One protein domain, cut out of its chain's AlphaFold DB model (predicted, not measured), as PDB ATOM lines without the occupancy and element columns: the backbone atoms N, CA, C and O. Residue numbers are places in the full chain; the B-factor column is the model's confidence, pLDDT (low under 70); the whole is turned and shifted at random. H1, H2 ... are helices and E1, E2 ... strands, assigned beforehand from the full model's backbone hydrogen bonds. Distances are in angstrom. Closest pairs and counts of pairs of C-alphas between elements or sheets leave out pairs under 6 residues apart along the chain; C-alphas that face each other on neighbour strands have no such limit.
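This is residues 8 to 123 of the 124 residues of an uncharacterized protein of Haloplasma contractile SSD-17B (UniProt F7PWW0). A cluster of crossed helices has the long helix H7 near its middle; H1, H2 and H3 lie to one side of H7 and H4 and H5 to another, wrapping it only partly, with the short H6 farther out near H3 and H5. A small two-stranded hairpin, E1 and E2, follows H7 and reaches away from the helices at one end of the longest axis. The printed part has 116 residues, with seven named helices followed by two named strands, in the order H1 to H7, E1, E2; the sheet has the order E1 - E2 and is antiparallel. The class is mostly helix, with 73 residues in helices and 10 in strands. The whole is compact, with a radius of gyration of the C-alphas of 15.0 A and spans of 44 by 33 by 28 A.

H1 covers residues 10 to 22, 17.8 A from first to last C-alpha, and begins at C-alpha 10 at (107.689, 80.150, 149.130). H2 covers residues 27 to 32, 8.5 A, and H3 covers residues 36 to 47, 16.9 A. H4 covers residues 49 to 60, 16.8 A. H5 covers residues 65 to 72, 10.6 A, and H6 covers residues 74 to 78, 5.8 A. H7, the longest helix, covers residues 84 to 100, 24.6 A, and starts at C-alpha 84 at (116.552, 92.768, 174.613). E1 covers residues 106 to 110, 12.0 A, and E2 covers residues 118 to 122, 13.3 A, ending at C-alpha 122 at (126.955, 70.041, 162.414).

H7 is the hub, touching H1, H2 and H5, and its centre is 4.2 A from the mean of the C-alphas. H1 touches H7 with residues 13 to 17 alone, at a steep tilt of 46 degrees, opposite ways; the closest C-alphas are those of Leu 13 and Ser 100, 6.7 A apart. H2 and H7 only just touch, with 3 pairs of C-alphas within 8 A, and are about perpendicular at 79 degrees; Tyr 32 and Cys 89 have the closest C-alphas, 7.6 A apart. H5 touches residues 90 to 94 of H7 alone, at a steep tilt of 66 degrees, opposite ways; the closest C-alphas, of Leu 66 and Gly 91, are 6.0 A apart. H3 and H7 are near each other, as are H4 and H7. Farther out, H1 touches H3 at a shallow tilt of 29 degrees, opposite ways, with the C-alphas of Glu 14 and Ile 46 the closest at 6.4 A. H3 and H4 touch only at the corner, and only just, with 3 pairs of C-alphas within 8 A; the closest are those of Ser 45 and Leu 51, 6.5 A apart. H4 touches H5 at a steep tilt of 48 degrees, opposite ways; the C-alphas of Met 55 and Pro 65 are the closest, 4.8 A apart. H6 is near H3 and is close to H5 but not clearly touching it, with the closest C-alphas, of Ile 70 and Ile 77, 7.1 A apart. The hairpin of E1 and E2 is antiparallel at 145 degrees, with N 109 and O 119 at 3.1 A and N 107 and O 121 at 3.2 A within hydrogen-bond range. E2 is apart from H1 and H7, among others. In H1, H2, H4, H5, H6 and H7 every O i to N i+4 pair is within hydrogen-bond range; in H3, 7 of 8 are.

The two C-alphas farthest apart are those of Ser 23 and Leu 115, at 44.7 A. The printed part, residues 8 to 123, has no cut. The links between helices and that from H7 to E1 are tight, and the link from E1 to E2, 7 residues, is short; no link is long. The mean pLDDT of the printed part is 72.5, and residues 18 to 36 and 104 to 123 are under 70.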
ATOM      1  N   TYR A   8     113.522  78.133 146.713       80.81
ATOM      2  CA  TYR A   8     112.847  77.600 147.887       80.81
ATOM      3  C   TYR A   8     111.340  77.596 147.628       80.81
ATOM      4  O   TYR A   8     110.858  78.317 146.754       80.81
ATOM      5  N   ASP A   9     110.614  76.767 148.367       78.94
ATOM      6  CA  ASP A   9     109.158  76.720 148.291       78.94
ATOM      7  C   ASP A   9     108.578  77.852 149.148       78.94
ATOM      8  O   ASP A   9     108.577  77.791 150.381       78.94
ATOM      9  N   LYS A  10     108.196  78.943 148.478       81.00
ATOM     10  CA  LYS A  10     107.689  80.150 149.130       81.00
ATOM     11  C   LYS A  10     106.326  79.910 149.766       81.00
ATOM     12  O   LYS A  10     106.137  80.311 150.911       81.00
ATOM     13  N   ASP A  11     105.432  79.240 149.048       75.56
ATOM     14  CA  ASP A  11     104.072  78.972 149.510       75.56
ATOM     15  C   ASP A  11     104.115  78.059 150.741       75.56
ATOM     16  O   ASP A  11     103.513  78.365 151.766       75.56
ATOM     17  N   LEU A  12     104.956  77.018 150.711       76.44
ATOM     18  CA  LEU A  12     105.179  76.157 151.871       76.44
ATOM     19  C   LEU A  12     105.788  76.913 153.061       76.44
ATOM     20  O   LEU A  12     105.423  76.652 154.207       76.44
ATOM     21  N   LEU A  13     106.735  77.829 152.824       78.25
ATOM     22  CA  LEU A  13     107.310  78.637 153.900       78.25
ATOM     23  C   LEU A  13     106.245  79.535 154.539       78.25
ATOM     24  O   LEU A  13     106.177  79.610 155.767       78.25
ATOM     25  N   GLU A  14     105.430  80.202 153.724       78.69
ATOM     26  CA  GLU A  14     104.314  81.023 154.193       78.69
ATOM     27  C   GLU A  14     103.318  80.185 154.999       78.69
ATOM     28  O   GLU A  14     103.024  80.548 156.137       78.69
ATOM     29  N   ASP A  15     102.896  79.028 154.488       72.62
ATOM     30  CA  ASP A  15     101.972  78.122 155.174       72.62
ATOM     31  C   ASP A  15     102.533  77.634 156.512       72.62
ATOM     32  O   ASP A  15     101.862  77.714 157.541       72.62
ATOM     33  N   ILE A  16     103.788  77.170 156.541       72.44
ATOM     34  CA  ILE A  16     104.434  76.696 157.772       72.44
ATOM     35  C   ILE A  16     104.511  77.823 158.799       72.44
ATOM     36  O   ILE A  16     104.267  77.587 159.986       72.44
ATOM     37  N   VAL A  17     104.885  79.030 158.374       73.50
ATOM     38  CA  VAL A  17     105.039  80.159 159.287       73.50
ATOM     39  C   VAL A  17     103.684  80.640 159.789       73.50
ATOM     40  O   VAL A  17     103.526  80.752 161.002       73.50
ATOM     41  N   CYS A  18     102.700  80.836 158.913       69.06
ATOM     42  CA  CYS A  18     101.343  81.226 159.287       69.06
ATOM     43  C   CYS A  18     100.707  80.188 160.218       69.06
ATOM     44  O   CYS A  18     100.303  80.542 161.321       69.06
ATOM     45  N   LEU A  19     100.729  78.898 159.864       66.44
ATOM     46  CA  LEU A  19     100.141  77.840 160.690       66.44
ATOM     47  C   LEU A  19     100.797  77.747 162.067       66.44
ATOM     48  O   LEU A  19     100.089  77.684 163.068       66.44
ATOM     49  N   ASN A  20     102.131  77.751 162.161       66.62
ATOM     50  CA  ASN A  20     102.810  77.606 163.457       66.62
ATOM     51  C   ASN A  20     102.661  78.833 164.354       66.62
ATOM     52  O   ASN A  20     102.733  78.705 165.575       66.62
ATOM     53  N   ILE A  21     102.479  80.009 163.765       65.69
ATOM     54  CA  ILE A  21     102.317  81.266 164.489       65.69
ATOM     55  C   ILE A  21     100.868  81.444 164.925       65.69
ATOM     56  O   ILE A  21     100.617  81.639 166.115       65.69
ATOM     57  N   GLU A  22      99.915  81.303 164.004       59.84
ATOM     58  CA  GLU A  22      98.481  81.440 164.282       59.84
ATOM     59  C   GLU A  22      97.981  80.364 165.251       59.84
ATOM     60  O   GLU A  22      97.138  80.643 166.101       59.84
ATOM     61  N   SER A  23      98.543  79.152 165.197       59.16
ATOM     62  CA  SER A  23      98.221  78.083 166.154       59.16
ATOM     63  C   SER A  23      99.077  78.100 167.429       59.16
ATOM     64  O   SER A  23      98.855  77.282 168.331       59.16
ATOM     65  N   SER A  24     100.051  79.013 167.546       58.94
ATOM     66  CA  SER A  24     100.980  79.019 168.676       58.94
ATOM     67  C   SER A  24     100.286  79.388 169.983       58.94
ATOM     68  O   SER A  24      99.834  80.514 170.177       58.94
ATOM     69  N   ARG A  25     100.302  78.465 170.951       55.41
ATOM     70  CA  ARG A  25      99.884  78.729 172.342       55.41
ATOM     71  C   ARG A  25     101.018  79.262 173.222       55.41
ATOM     72  O   ARG A  25     100.862  79.350 174.437       55.41
ATOM     73  N   SER A  26     102.179  79.562 172.637       55.44
ATOM     74  CA  SER A  26     103.331  80.067 173.383       55.44
ATOM     75  C   SER A  26     103.027  81.464 173.932       55.44
ATOM     76  O   SER A  26     102.807  82.374 173.134       55.44
ATOM     77  N   PRO A  27     103.082  81.696 175.257       48.91
ATOM     78  CA  PRO A  27     102.876  83.027 175.840       48.91
ATOM     79  C   PRO A  27     103.888  84.062 175.322       48.91
ATOM     80  O   PRO A  27     103.582  85.247 175.214       48.91
ATOM     81  N   VAL A  28     105.087  83.588 174.959       49.91
ATOM     82  CA  VAL A  28     106.202  84.379 174.420       49.91
ATOM     83  C   VAL A  28     105.882  84.908 173.019       49.91
ATOM     84  O   VAL A  28     106.156  86.071 172.731       49.91
ATOM     85  N   LEU A  29     105.260  84.077 172.173       54.34
ATOM     86  CA  LEU A  29     104.759  84.482 170.853       54.34
ATOM     87  C   LEU A  29     103.440  85.263 170.985       54.34
ATOM     88  O   LEU A  29     103.255  86.262 170.308       54.34
ATOM     89  N   GLY A  30     102.592  84.898 171.951       52.31
ATOM     90  CA  GLY A  30     101.360  85.601 172.320       52.31
ATOM     91  C   GLY A  30     101.557  87.092 172.628       52.31
ATOM     92  O   GLY A  30     100.811  87.928 172.129       52.31
ATOM     93  N   GLN A  31     102.584  87.446 173.414       51.09
ATOM     94  CA  GLN A  31     102.943  88.850 173.683       51.09
ATOM     95  C   GLN A  31     103.713  89.523 172.535       51.09
ATOM     96  O   GLN A  31     103.699  90.749 172.432       51.09
ATOM     97  N   TYR A  32     104.347  88.752 171.646       53.84
ATOM     98  CA  TYR A  32     105.007  89.266 170.440       53.84
ATOM     99  C   TYR A  32     103.999  89.914 169.473       53.84
ATOM    100  O   TYR A  32     104.314  90.914 168.833       53.84
ATOM    101  N   TYR A  33     102.752  89.425 169.453       55.19
ATOM    102  CA  TYR A  33     101.649  89.993 168.667       55.19
ATOM    103  C   TYR A  33     101.164  91.371 169.145       55.19
ATOM    104  O   TYR A  33     100.483  92.063 168.392       55.19
ATOM    105  N   TYR A  34     101.513  91.799 170.365       53.00
ATOM    106  CA  TYR A  34     101.096  93.106 170.890       53.00
ATOM    107  C   TYR A  34     101.952  94.274 170.372       53.00
ATOM    108  O   TYR A  34     101.502  95.419 170.427       53.00
ATOM    109  N   ARG A  35     103.152  94.020 169.818       62.53
ATOM    110  CA  ARG A  35     103.939  95.029 169.082       62.53
ATOM    111  C   ARG A  35     103.678  94.886 167.583       62.53
ATOM    112  O   ARG A  35     104.432  94.230 166.864       62.53
ATOM    113  N   SER A  36     102.598  95.521 167.131       67.56
ATOM    114  CA  SER A  36     102.094  95.461 165.750       67.56
ATOM    115  C   SER A  36     103.174  95.714 164.692       67.56
ATOM    116  O   SER A  36     103.208  95.032 163.674       67.56
ATOM    117  N   GLU A  37     104.091  96.649 164.934       77.31
ATOM    118  CA  GLU A  37     105.080  97.063 163.938       77.31
ATOM    119  C   GLU A  37     106.161  96.008 163.663       77.31
ATOM    120  O   GLU A  37     106.424  95.693 162.502       77.31
ATOM    121  N   LEU A  38     106.749  95.405 164.702       78.25
ATOM    122  CA  LEU A  38     107.777  94.369 164.533       78.25
ATOM    123  C   LEU A  38     107.180  93.102 163.910       78.25
ATOM    124  O   LEU A  38     107.804  92.468 163.057       78.25
ATOM    125  N   TRP A  39     105.949  92.770 164.300       77.69
ATOM    126  CA  TRP A  39     105.200  91.677 163.697       77.69
ATOM    127  C   TRP A  39     104.927  91.924 162.209       77.69
ATOM    128  O   TRP A  39     105.134  91.033 161.387       77.69
ATOM    129  N   ASN A  40     104.548  93.149 161.839       82.06
ATOM    130  CA  ASN A  40     104.352  93.517 160.440       82.06
ATOM    131  C   ASN A  40     105.648  93.377 159.631       82.06
ATOM    132  O   ASN A  40     105.606  92.841 158.525       82.06
ATOM    133  N   LEU A  41     106.803  93.787 160.173       85.94
ATOM    134  CA  LEU A  41     108.101  93.588 159.508       85.94
ATOM    135  C   LEU A  41     108.390  92.107 159.265       85.94
ATOM    136  O   LEU A  41     108.775  91.712 158.166       85.94
ATOM    137  N   VAL A  42     108.161  91.284 160.283       83.19
ATOM    138  CA  VAL A  42     108.320  89.835 160.208       83.19
ATOM    139  C   VAL A  42     107.391  89.230 159.151       83.19
ATOM    140  O   VAL A  42     107.861  88.488 158.292       83.19
ATOM    141  N   LYS A  43     106.107  89.593 159.143       81.81
ATOM    142  CA  LYS A  43     105.142  89.091 158.161       81.81
ATOM    143  C   LYS A  43     105.534  89.478 156.732       81.81
ATOM    144  O   LYS A  43     105.566  88.620 155.855       81.81
ATOM    145  N   ARG A  44     105.917  90.743 156.522       87.12
ATOM    146  CA  ARG A  44     106.430  91.230 155.229       87.12
ATOM    147  C   ARG A  44     107.671  90.462 154.783       87.12
ATOM    148  O   ARG A  44     107.795  90.162 153.605       87.12
ATOM    149  N   SER A  45     108.565  90.113 155.709       88.38
ATOM    150  CA  SER A  45     109.826  89.446 155.367       88.38
ATOM    151  C   SER A  45     109.660  88.057 154.764       88.38
ATOM    152  O   SER A  45     110.481  87.657 153.949       88.38
ATOM    153  N   ILE A  46     108.603  87.330 155.137       85.56
ATOM    154  CA  ILE A  46     108.322  85.994 154.594       85.56
ATOM    155  C   ILE A  46     107.821  86.115 153.148       85.56
ATOM    156  O   ILE A  46     108.157  85.300 152.293       85.56
ATOM    157  N   GLN A  47     107.059  87.177 152.880       87.19
ATOM    158  CA  GLN A  47     106.493  87.473 151.566       87.19
ATOM    159  C   GLN A  47     107.522  88.087 150.605       87.19
ATOM    160  O   GLN A  47     107.312  88.080 149.387       87.19
ATOM    161  N   ASP A  48     108.632  88.608 151.133       91.44
ATOM    162  CA  ASP A  48     109.714  89.231 150.378       91.44
ATOM    163  C   ASP A  48     110.752  88.189 149.926       91.44
ATOM    164  O   ASP A  48     111.689  87.827 150.641       91.44
ATOM    165  N   ASP A  49     110.584  87.721 148.688       89.81
ATOM    166  CA  ASP A  49     111.464  86.733 148.054       89.81
ATOM    167  C   ASP A  49     112.926  87.196 147.980       89.81
ATOM    168  O   ASP A  49     113.850  86.403 148.183       89.81
ATOM    169  N   ILE A  50     113.157  88.491 147.746       92.19
ATOM    170  CA  ILE A  50     114.507  89.049 147.643       92.19
ATOM    171  C   ILE A  50     115.190  88.979 149.007       92.19
ATOM    172  O   ILE A  50     116.337  88.535 149.094       92.19
ATOM    173  N   LEU A  51     114.489  89.360 150.075       93.62
ATOM    174  CA  LEU A  51     115.027  89.305 151.429       93.62
ATOM    175  C   LEU A  51     115.346  87.868 151.864       93.62
ATOM    176  O   LEU A  51     116.440  87.623 152.377       93.62
ATOM    177  N   ILE A  52     114.449  86.903 151.634       90.31
ATOM    178  CA  ILE A  52     114.712  85.491 151.963       90.31
ATOM    179  C   ILE A  52     115.944  84.977 151.207       90.31
ATOM    180  O   ILE A  52     116.843  84.386 151.813       90.31
ATOM    181  N   LYS A  53     116.051  85.267 149.905       90.44
ATOM    182  CA  LYS A  53     117.225  84.896 149.099       90.44
ATOM    183  C   LYS A  53     118.502  85.569 149.588       90.44
ATOM    184  O   LYS A  53     119.539  84.910 149.655       90.44
ATOM    185  N   LEU A  54     118.451  86.845 149.973       91.75
ATOM    186  CA  LEU A  54     119.600  87.564 150.536       91.75
ATOM    187  C   LEU A  54     120.047  86.945 151.857       91.75
ATOM    188  O   LEU A  54     121.240  86.743 152.072       91.75
ATOM    189  N   MET A  55     119.098  86.601 152.725       91.19
ATOM    190  CA  MET A  55     119.374  85.922 153.985       91.19
ATOM    191  C   MET A  55     120.043  84.563 153.761       91.19
ATOM    192  O   MET A  55     121.030  84.260 154.429       91.19
ATOM    193  N   ILE A  56     119.545  83.760 152.815       88.69
ATOM    194  CA  ILE A  56     120.143  82.472 152.438       88.69
ATOM    195  C   ILE A  56     121.559  82.672 151.888       88.69
ATOM    196  O   ILE A  56     122.512  82.064 152.373       88.69
ATOM    197  N   PHE A  57     121.717  83.576 150.921       88.81
ATOM    198  CA  PHE A  57     123.001  83.870 150.295       88.81
ATOM    199  C   PHE A  57     124.055  84.298 151.325       88.81
ATOM    200  O   PHE A  57     125.175  83.787 151.341       88.81
ATOM    201  N   ASN A  58     123.682  85.207 152.226       87.25
ATOM    202  CA  ASN A  58     124.559  85.706 153.277       87.25
ATOM    203  C   ASN A  58     124.859  84.636 154.334       87.25
ATOM    204  O   ASN A  58     125.987  84.566 154.829       87.25
ATOM    205  N   GLN A  59     123.905  83.753 154.635       86.44
ATOM    206  CA  GLN A  59     124.142  82.596 155.496       86.44
ATOM    207  C   GLN A  59     125.235  81.686 154.928       86.44
ATOM    208  O   GLN A  59     126.066  81.190 155.696       86.44
ATOM    209  N   ASP A  60     125.296  81.486 153.615       83.88
ATOM    210  CA  ASP A  60     126.363  80.698 152.983       83.88
ATOM    211  C   ASP A  60     127.723  81.404 153.029       83.88
ATOM    212  O   ASP A  60     128.762  80.750 153.110       83.88
ATOM    213  N   LEU A  61     127.723  82.739 153.090       83.25
ATOM    214  CA  LEU A  61     128.906  83.563 153.365       83.25
ATOM    215  C   LEU A  61     129.247  83.667 154.861       83.25
ATOM    216  O   LEU A  61     130.080  84.479 155.257       83.25
ATOM    217  N   ASN A  62     128.631  82.842 155.710       82.56
ATOM    218  CA  ASN A  62     128.792  82.857 157.163       82.56
ATOM    219  C   ASN A  62     128.363  84.169 157.842       82.56
ATOM    220  O   ASN A  62     128.809  84.441 158.957       82.56
ATOM    221  N   ILE A  63     127.462  84.947 157.249       83.62
ATOM    222  CA  ILE A  63     126.806  86.092 157.893       83.62
ATOM    223  C   ILE A  63     125.498  85.595 158.513       83.62
ATOM    224  O   ILE A  63     124.749  84.860 157.881       83.62
ATOM    225  N   ALA A  64     125.220  85.949 159.772       85.75
ATOM    226  CA  ALA A  64     123.989  85.474 160.402       85.75
ATOM    227  C   ALA A  64     122.769  86.132 159.731       85.75
ATOM    228  O   ALA A  64     122.791  87.353 159.552       85.75
ATOM    229  N   PRO A  65     121.682  85.396 159.439       88.75
ATOM    230  CA  PRO A  65     120.576  85.934 158.645       88.75
ATOM    231  C   PRO A  65     119.846  87.074 159.363       88.75
ATOM    232  O   PRO A  65     119.333  87.991 158.732       88.75
ATOM    233  N   LEU A  66     119.889  87.068 160.698       88.81
ATOM    234  CA  LEU A  66     119.396  88.155 161.538       88.81
ATOM    235  C   LEU A  66     120.065  89.499 161.213       88.81
ATOM    236  O   LEU A  66     119.396  90.524 161.230       88.81
ATOM    237  N   HIS A  67     121.368  89.513 160.913       89.12
ATOM    238  CA  HIS A  67     122.051  90.754 160.540       89.12
ATOM    239  C   HIS A  67     121.561  91.268 159.190       89.12
ATOM    240  O   HIS A  67     121.344  92.464 159.049       89.12
ATOM    241  N   THR A  68     121.327  90.371 158.229       91.81
ATOM    242  CA  THR A  68     120.733  90.738 156.938       91.81
ATOM    243  C   THR A  68     119.330  91.310 157.113       91.81
ATOM    244  O   THR A  68     119.039  92.347 156.534       91.81
ATOM    245  N   PHE A  69     118.492  90.699 157.955       91.56
ATOM    246  CA  PHE A  69     117.165  91.232 158.273       91.56
ATOM    247  C   PHE A  69     117.235  92.639 158.886       91.56
ATOM    248  O   PHE A  69     116.503  93.532 158.465       91.56
ATOM    249  N   ILE A  70     118.115  92.840 159.876       89.75
ATOM    250  CA  ILE A  70     118.251  94.131 160.566       89.75
ATOM    251  C   ILE A  70     118.733  95.217 159.604       89.75
ATOM    252  O   ILE A  70     118.215  96.325 159.648       89.75
ATOM    253  N   GLU A  71     119.700  94.902 158.745       91.31
ATOM    254  CA  GLU A  71     120.224  95.858 157.770       91.31
ATOM    255  C   GLU A  71     119.174  96.217 156.711       91.31
ATOM    256  O   GLU A  71     118.990  97.391 156.388       91.31
ATOM    257  N   TYR A  72     118.436  95.215 156.219       93.88
ATOM    258  CA  TYR A  72     117.398  95.400 155.205       93.88
ATOM    259  C   TYR A  72     116.266  96.314 155.687       93.88
ATOM    260  O   TYR A  72     115.818  97.179 154.942       93.88
ATOM    261  N   TYR A  73     115.853  96.170 156.950       91.88
ATOM    262  CA  TYR A  73     114.852  97.029 157.595       91.88
ATOM    263  C   TYR A  73     115.475  98.084 158.516       91.88
ATOM    264  O   TYR A  73     114.855  98.502 159.493       91.88
ATOM    265  N   SER A  74     116.714  98.505 158.252       89.56
ATOM    266  CA  SER A  74     117.453  99.410 159.143       89.56
ATOM    267  C   SER A  74     116.718 100.729 159.387       89.56
ATOM    268  O   SER A  74     116.710 101.219 160.514       89.56
ATOM    269  N   ASN A  75     116.044 101.274 158.372       88.69
ATOM    270  CA  ASN A  75     115.276 102.514 158.485       88.69
ATOM    271  C   ASN A  75     114.039 102.356 159.375       88.69
ATOM    272  O   ASN A  75     113.786 103.207 160.226       88.69
ATOM    273  N   GLU A  76     113.283 101.268 159.217       88.69
ATOM    274  CA  GLU A  76     112.112 100.994 160.049       88.69
ATOM    275  C   GLU A  76     112.508 100.632 161.481       88.69
ATOM    276  O   GLU A  76     111.924 101.142 162.433       88.69
ATOM    277  N   ILE A  77     113.539  99.802 161.646       85.94
ATOM    278  CA  ILE A  77     114.003  99.326 162.953       85.94
ATOM    279  C   ILE A  77     114.667 100.441 163.759       85.94
ATOM    280  O   ILE A  77     114.525 100.462 164.977       85.94
ATOM    281  N   LYS A  78     115.386 101.377 163.125       83.00
ATOM    282  CA  LYS A  78     116.077 102.470 163.833       83.00
ATOM    283  C   LYS A  78     115.122 103.338 164.654       83.00
ATOM    284  O   LYS A  78     115.527 103.862 165.687       83.00
ATOM    285  N   ASN A  79     113.874 103.456 164.209       79.81
ATOM    286  CA  ASN A  79     112.834 104.208 164.908       79.81
ATOM    287  C   ASN A  79     112.096 103.361 165.961       79.81
ATOM    288  O   ASN A  79     111.354 103.906 166.773       79.81
ATOM    289  N   MET A  80     112.312 102.043 165.975       80.12
ATOM    290  CA  MET A  80     111.751 101.130 166.964       80.12
ATOM    291  C   MET A  80     112.737 100.979 168.125       80.12
ATOM    292  O   MET A  80     113.810 100.392 167.984       80.12
ATOM    293  N   GLU A  81     112.375 101.455 169.315       79.94
ATOM    294  CA  GLU A  81     113.128 101.134 170.531       79.94
ATOM    295  C   GLU A  81     112.969  99.636 170.865       79.94
ATOM    296  O   GLU A  81     112.047  99.198 171.568       79.94
ATOM    297  N   LEU A  82     113.865  98.818 170.299       79.19
ATOM    298  CA  LEU A  82     113.872  97.368 170.474       79.19
ATOM    299  C   LEU A  82     114.520  96.973 171.802       79.19
ATOM    300  O   LEU A  82     115.729  97.145 172.010       79.19
ATOM    301  N   SER A  83     113.731  96.338 172.666       81.62
ATOM    302  CA  SER A  83     114.213  95.739 173.906       81.62
ATOM    303  C   SER A  83     115.095  94.509 173.642       81.62
ATOM    304  O   SER A  83     115.132  93.940 172.545       81.62
ATOM    305  N   ILE A  84     115.801  94.036 174.676       78.88
ATOM    306  CA  ILE A  84     116.552  92.768 174.613       78.88
ATOM    307  C   ILE A  84     115.616  91.598 174.271       78.88
ATOM    308  O   ILE A  84     116.008  90.680 173.548       78.88
ATOM    309  N   TYR A  85     114.382  91.636 174.775       79.56
ATOM    310  CA  TYR A  85     113.374  90.619 174.507       79.56
ATOM    311  C   TYR A  85     112.964  90.601 173.028       79.56
ATOM    312  O   TYR A  85     112.974  89.536 172.412       79.56
ATOM    313  N   ASP A  86     112.725  91.771 172.427       77.81
ATOM    314  CA  ASP A  86     112.359  91.888 171.008       77.81
ATOM    315  C   ASP A  86     113.444  91.308 170.098       77.81
ATOM    316  O   ASP A  86     113.162  90.521 169.194       77.81
ATOM    317  N   LYS A  87     114.711  91.624 170.394       80.94
ATOM    318  CA  LYS A  87     115.869  91.107 169.649       80.94
ATOM    319  C   LYS A  87     115.981  89.583 169.746       80.94
ATOM    320  O   LYS A  87     116.292  88.923 168.755       80.94
ATOM    321  N   ARG A  88     115.712  89.004 170.924       80.56
ATOM    322  CA  ARG A  88     115.705  87.542 171.128       80.56
ATOM    323  C   ARG A  88     114.568  86.865 170.369       80.56
ATOM    324  O   ARG A  88     114.786  85.808 169.774       80.56
ATOM    325  N   CYS A  89     113.385  87.470 170.368       77.62
ATOM    326  CA  CYS A  89     112.239  86.962 169.624       77.62
ATOM    327  C   CYS A  89     112.505  87.006 168.118       77.62
ATOM    328  O   CYS A  89     112.343  85.991 167.448       77.62
ATOM    329  N   LEU A  90     113.035  88.124 167.614       83.06
ATOM    330  CA  LEU A  90     113.416  88.268 166.212       83.06
ATOM    331  C   LEU A  90     114.445  87.206 165.795       83.06
ATOM    332  O   LEU A  90     114.256  86.507 164.804       83.06
ATOM    333  N   GLY A  91     115.500  87.009 166.590       83.88
ATOM    334  CA  GLY A  91     116.482  85.955 166.331       83.88
ATOM    335  C   GLY A  91     115.876  84.547 166.327       83.88
ATOM    336  O   GLY A  91     116.260  83.712 165.507       83.88
ATOM    337  N   SER A  92     114.910  84.284 167.209       81.44
ATOM    338  CA  SER A  92     114.201  82.998 167.273       81.44
ATOM    339  C   SER A  92     113.294  82.783 166.063       81.44
ATOM    340  O   SER A  92     113.256  81.681 165.522       81.44
ATOM    341  N   PHE A  93     112.623  83.837 165.601       83.25
ATOM    342  CA  PHE A  93     111.784  83.809 164.412       83.25
ATOM    343  C   PHE A  93     112.605  83.561 163.138       83.25
ATOM    344  O   PHE A  93     112.311  82.645 162.373       83.25
ATOM    345  N   ILE A  94     113.706  84.293 162.951       86.62
ATOM    346  CA  ILE A  94     114.615  84.066 161.818       86.62
ATOM    347  C   ILE A  94     115.189  82.645 161.857       86.62
ATOM    348  O   ILE A  94     115.276  81.972 160.832       86.62
ATOM    349  N   LYS A  95     115.537  82.141 163.045       83.94
ATOM    350  CA  LYS A  95     115.958  80.747 163.202       83.94
ATOM    351  C   LYS A  95     114.857  79.771 162.777       83.94
ATOM    352  O   LYS A  95     115.173  78.778 162.129       83.94
ATOM    353  N   PHE A  96     113.602  80.041 163.131       82.19
ATOM    354  CA  PHE A  96     112.462  79.221 162.735       82.19
ATOM    355  C   PHE A  96     112.292  79.178 161.210       82.19
ATOM    356  O   PHE A  96     112.227  78.080 160.671       82.19
ATOM    357  N   ILE A  97     112.355  80.320 160.510       83.75
ATOM    358  CA  ILE A  97     112.352  80.362 159.032       83.75
ATOM    359  C   ILE A  97     113.414  79.417 158.463       83.75
ATOM    360  O   ILE A  97     113.120  78.563 157.631       83.75
ATOM    361  N   PHE A  98     114.654  79.538 158.934       83.81
ATOM    362  CA  PHE A  98     115.755  78.724 158.423       83.81
ATOM    363  C   PHE A  98     115.568  77.234 158.722       83.81
ATOM    364  O   PHE A  98     115.881  76.400 157.875       83.81
ATOM    365  N   MET A  99     115.019  76.886 159.888       79.94
ATOM    366  CA  MET A  99     114.662  75.502 160.199       79.94
ATOM    367  C   MET A  99     113.581  74.964 159.254       79.94
ATOM    368  O   MET A  99     113.729  73.842 158.771       79.94
ATOM    369  N   SER A 100     112.551  75.756 158.946       78.94
ATOM    370  CA  SER A 100     111.490  75.400 157.991       78.94
ATOM    371  C   SER A 100     112.025  75.211 156.571       78.94
ATOM    372  O   SER A 100     111.571  74.331 155.851       78.94
ATOM    373  N   LEU A 101     113.059  75.968 156.198       79.94
ATOM    374  CA  LEU A 101     113.791  75.819 154.936       79.94
ATOM    375  C   LEU A 101     114.786  74.638 154.931       79.94
ATOM    376  O   LEU A 101     115.541  74.468 153.977       79.94
ATOM    377  N   GLY A 102     114.833  73.830 155.993       76.12
ATOM    378  CA  GLY A 102     115.699  72.652 156.082       76.12
ATOM    379  C   GLY A 102     117.140  72.937 156.519       76.12
ATOM    380  O   GLY A 102     117.964  72.017 156.558       76.12
ATOM    381  N   TYR A 103     117.471  74.172 156.913       74.12
ATOM    382  CA  TYR A 103     118.777  74.482 157.491       74.12
ATOM    383  C   TYR A 103     118.845  73.922 158.915       74.12
ATOM    384  O   TYR A 103     118.346  74.509 159.879       74.12
ATOM    385  N   LYS A 104     119.491  72.759 159.057       62.59
ATOM    386  CA  LYS A 104     119.754  72.142 160.365       62.59
ATOM    387  C   LYS A 104     120.564  73.092 161.249       62.59
ATOM    388  O   LYS A 104     121.431  73.825 160.771       62.59
ATOM    389  N   THR A 105     120.302  73.056 162.555       52.16
ATOM    390  CA  THR A 105     120.976  73.890 163.554       52.16
ATOM    391  C   THR A 105     122.489  73.680 163.522       52.16
ATOM    392  O   THR A 105     123.011  72.781 164.177       52.16
ATOM    393  N   SER A 106     123.222  74.529 162.804       51.16
ATOM    394  CA  SER A 106     124.658  74.655 163.024       51.16
ATOM    395  C   SER A 106     124.854  75.465 164.300       51.16
ATOM    396  O   SER A 106     124.482  76.643 164.354       51.16
ATOM    397  N   LYS A 107     125.422  74.860 165.342       42.50
ATOM    398  CA  LYS A 107     125.844  75.619 166.522       42.50
ATOM    399  C   LYS A 107     127.092  76.396 166.103       42.50
ATOM    400  O   LYS A 107     128.084  75.783 165.704       42.50
ATOM    401  N   ARG A 108     127.047  77.733 166.144       43.69
ATOM    402  CA  ARG A 108     128.282  78.526 166.101       43.69
ATOM    403  C   ARG A 108     129.023  78.231 167.398       43.69
ATOM    404  O   ARG A 108     128.565  78.620 168.469       43.69
ATOM    405  N   SER A 109     130.116  77.489 167.310       41.97
ATOM    406  CA  SER A 109     131.030  77.337 168.433       41.97
ATOM    407  C   SER A 109     131.901  78.584 168.482       41.97
ATOM    408  O   SER A 109     132.691  78.817 167.568       41.97
ATOM    409  N   TYR A 110     131.721  79.381 169.527       40.09
ATOM    410  CA  TYR A 110     132.693  80.383 169.934       40.09
ATOM    411  C   TYR A 110     133.628  79.717 170.948       40.09
ATOM    412  O   TYR A 110     133.158  79.157 171.939       40.09
ATOM    413  N   ARG A 111     134.931  79.706 170.664       40.28
ATOM    414  CA  ARG A 111     135.977  79.295 171.610       40.28
ATOM    415  C   ARG A 111     137.002  80.416 171.662       40.28
ATOM    416  O   ARG A 111     137.611  80.709 170.634       40.28
ATOM    417  N   GLU A 112     137.163  81.027 172.833       41.66
ATOM    418  CA  GLU A 112     138.138  82.101 173.063       41.66
ATOM    419  C   GLU A 112     139.573  81.644 172.765       41.66
ATOM    420  O   GLU A 112     140.323  82.383 172.133       41.66
ATOM    421  N   ASP A 113     139.899  80.385 173.075       45.12
ATOM    422  CA  ASP A 113     141.258  79.828 172.964       45.12
ATOM    423  C   ASP A 113     141.562  79.141 171.616       45.12
ATOM    424  O   ASP A 113     142.508  78.363 171.491       45.12
ATOM    425  N   SER A 114     140.738  79.364 170.589       40.28
ATOM    426  CA  SER A 114     140.874  78.724 169.275       40.28
ATOM    427  C   SER A 114     141.386  79.711 168.223       40.28
ATOM    428  O   SER A 114     140.822  80.793 168.053       40.28
ATOM    429  N   LEU A 115     142.386  79.300 167.431       42.75
ATOM    430  CA  LEU A 115     142.836  80.027 166.229       42.75
ATOM    431  C   LEU A 115     141.682  80.290 165.239       42.75
ATOM    432  O   LEU A 115     141.682  81.294 164.532       42.75
ATOM    433  N   LEU A 116     140.661  79.427 165.234       36.38
ATOM    434  CA  LEU A 116     139.384  79.633 164.552       36.38
ATOM    435  C   LEU A 116     138.327  80.064 165.580       36.38
ATOM    436  O   LEU A 116     137.696  79.223 166.224       36.38
ATOM    437  N   LYS A 117     138.133  81.379 165.735       33.56
ATOM    438  CA  LYS A 117     137.172  81.969 166.693       33.56
ATOM    439  C   LYS A 117     135.706  81.683 166.348       33.56
ATOM    440  O   LYS A 117     134.840  81.737 167.220       33.56
ATOM    441  N   TYR A 118     135.431  81.365 165.082       35.06
ATOM    442  CA  TYR A 118     134.096  81.086 164.564       35.06
ATOM    443  C   TYR A 118     134.124  79.824 163.698       35.06
ATOM    444  O   TYR A 118     134.874  79.747 162.728       35.06
ATOM    445  N   GLY A 119     133.283  78.846 164.031       37.47
ATOM    446  CA  GLY A 119     133.093  77.624 163.249       37.47
ATOM    447  C   GLY A 119     131.657  77.111 163.359       37.47
ATOM    448  O   GLY A 119     130.960  77.410 164.333       37.47
ATOM    449  N   ARG A 120     131.190  76.368 162.348       42.62
ATOM    450  CA  ARG A 120     129.889  75.680 162.361       42.62
ATOM    451  C   ARG A 120     130.099  74.215 162.736       42.62
ATOM    452  O   ARG A 120     130.778  73.495 162.012       42.62
ATOM    453  N   ILE A 121     129.493  73.775 163.839       38.81
ATOM    454  CA  ILE A 121     129.413  72.352 164.192       38.81
ATOM    455  C   ILE A 121     128.069  71.820 163.702       38.81
ATOM    456  O   ILE A 121     127.014  72.317 164.108       38.81
ATOM    457  N   PHE A 122     128.120  70.809 162.837       39.53
ATOM    458  CA  PHE A 122     126.955  70.041 162.414       39.53
ATOM    459  C   PHE A 122     126.790  68.860 163.375       39.53
ATOM    460  O   PHE A 122     127.656  67.992 163.440       39.53
ATOM    461  N   ILE A 123     125.710  68.854 164.157       39.16
ATOM    462  CA  ILE A 123     125.350  67.721 165.020       39.16
ATOM    463  C   ILE A 123     124.464  66.796 164.180       39.16
ATOM    464  O   ILE A 123     123.522  67.274 163.542       39.16
TER     465      ILE A 123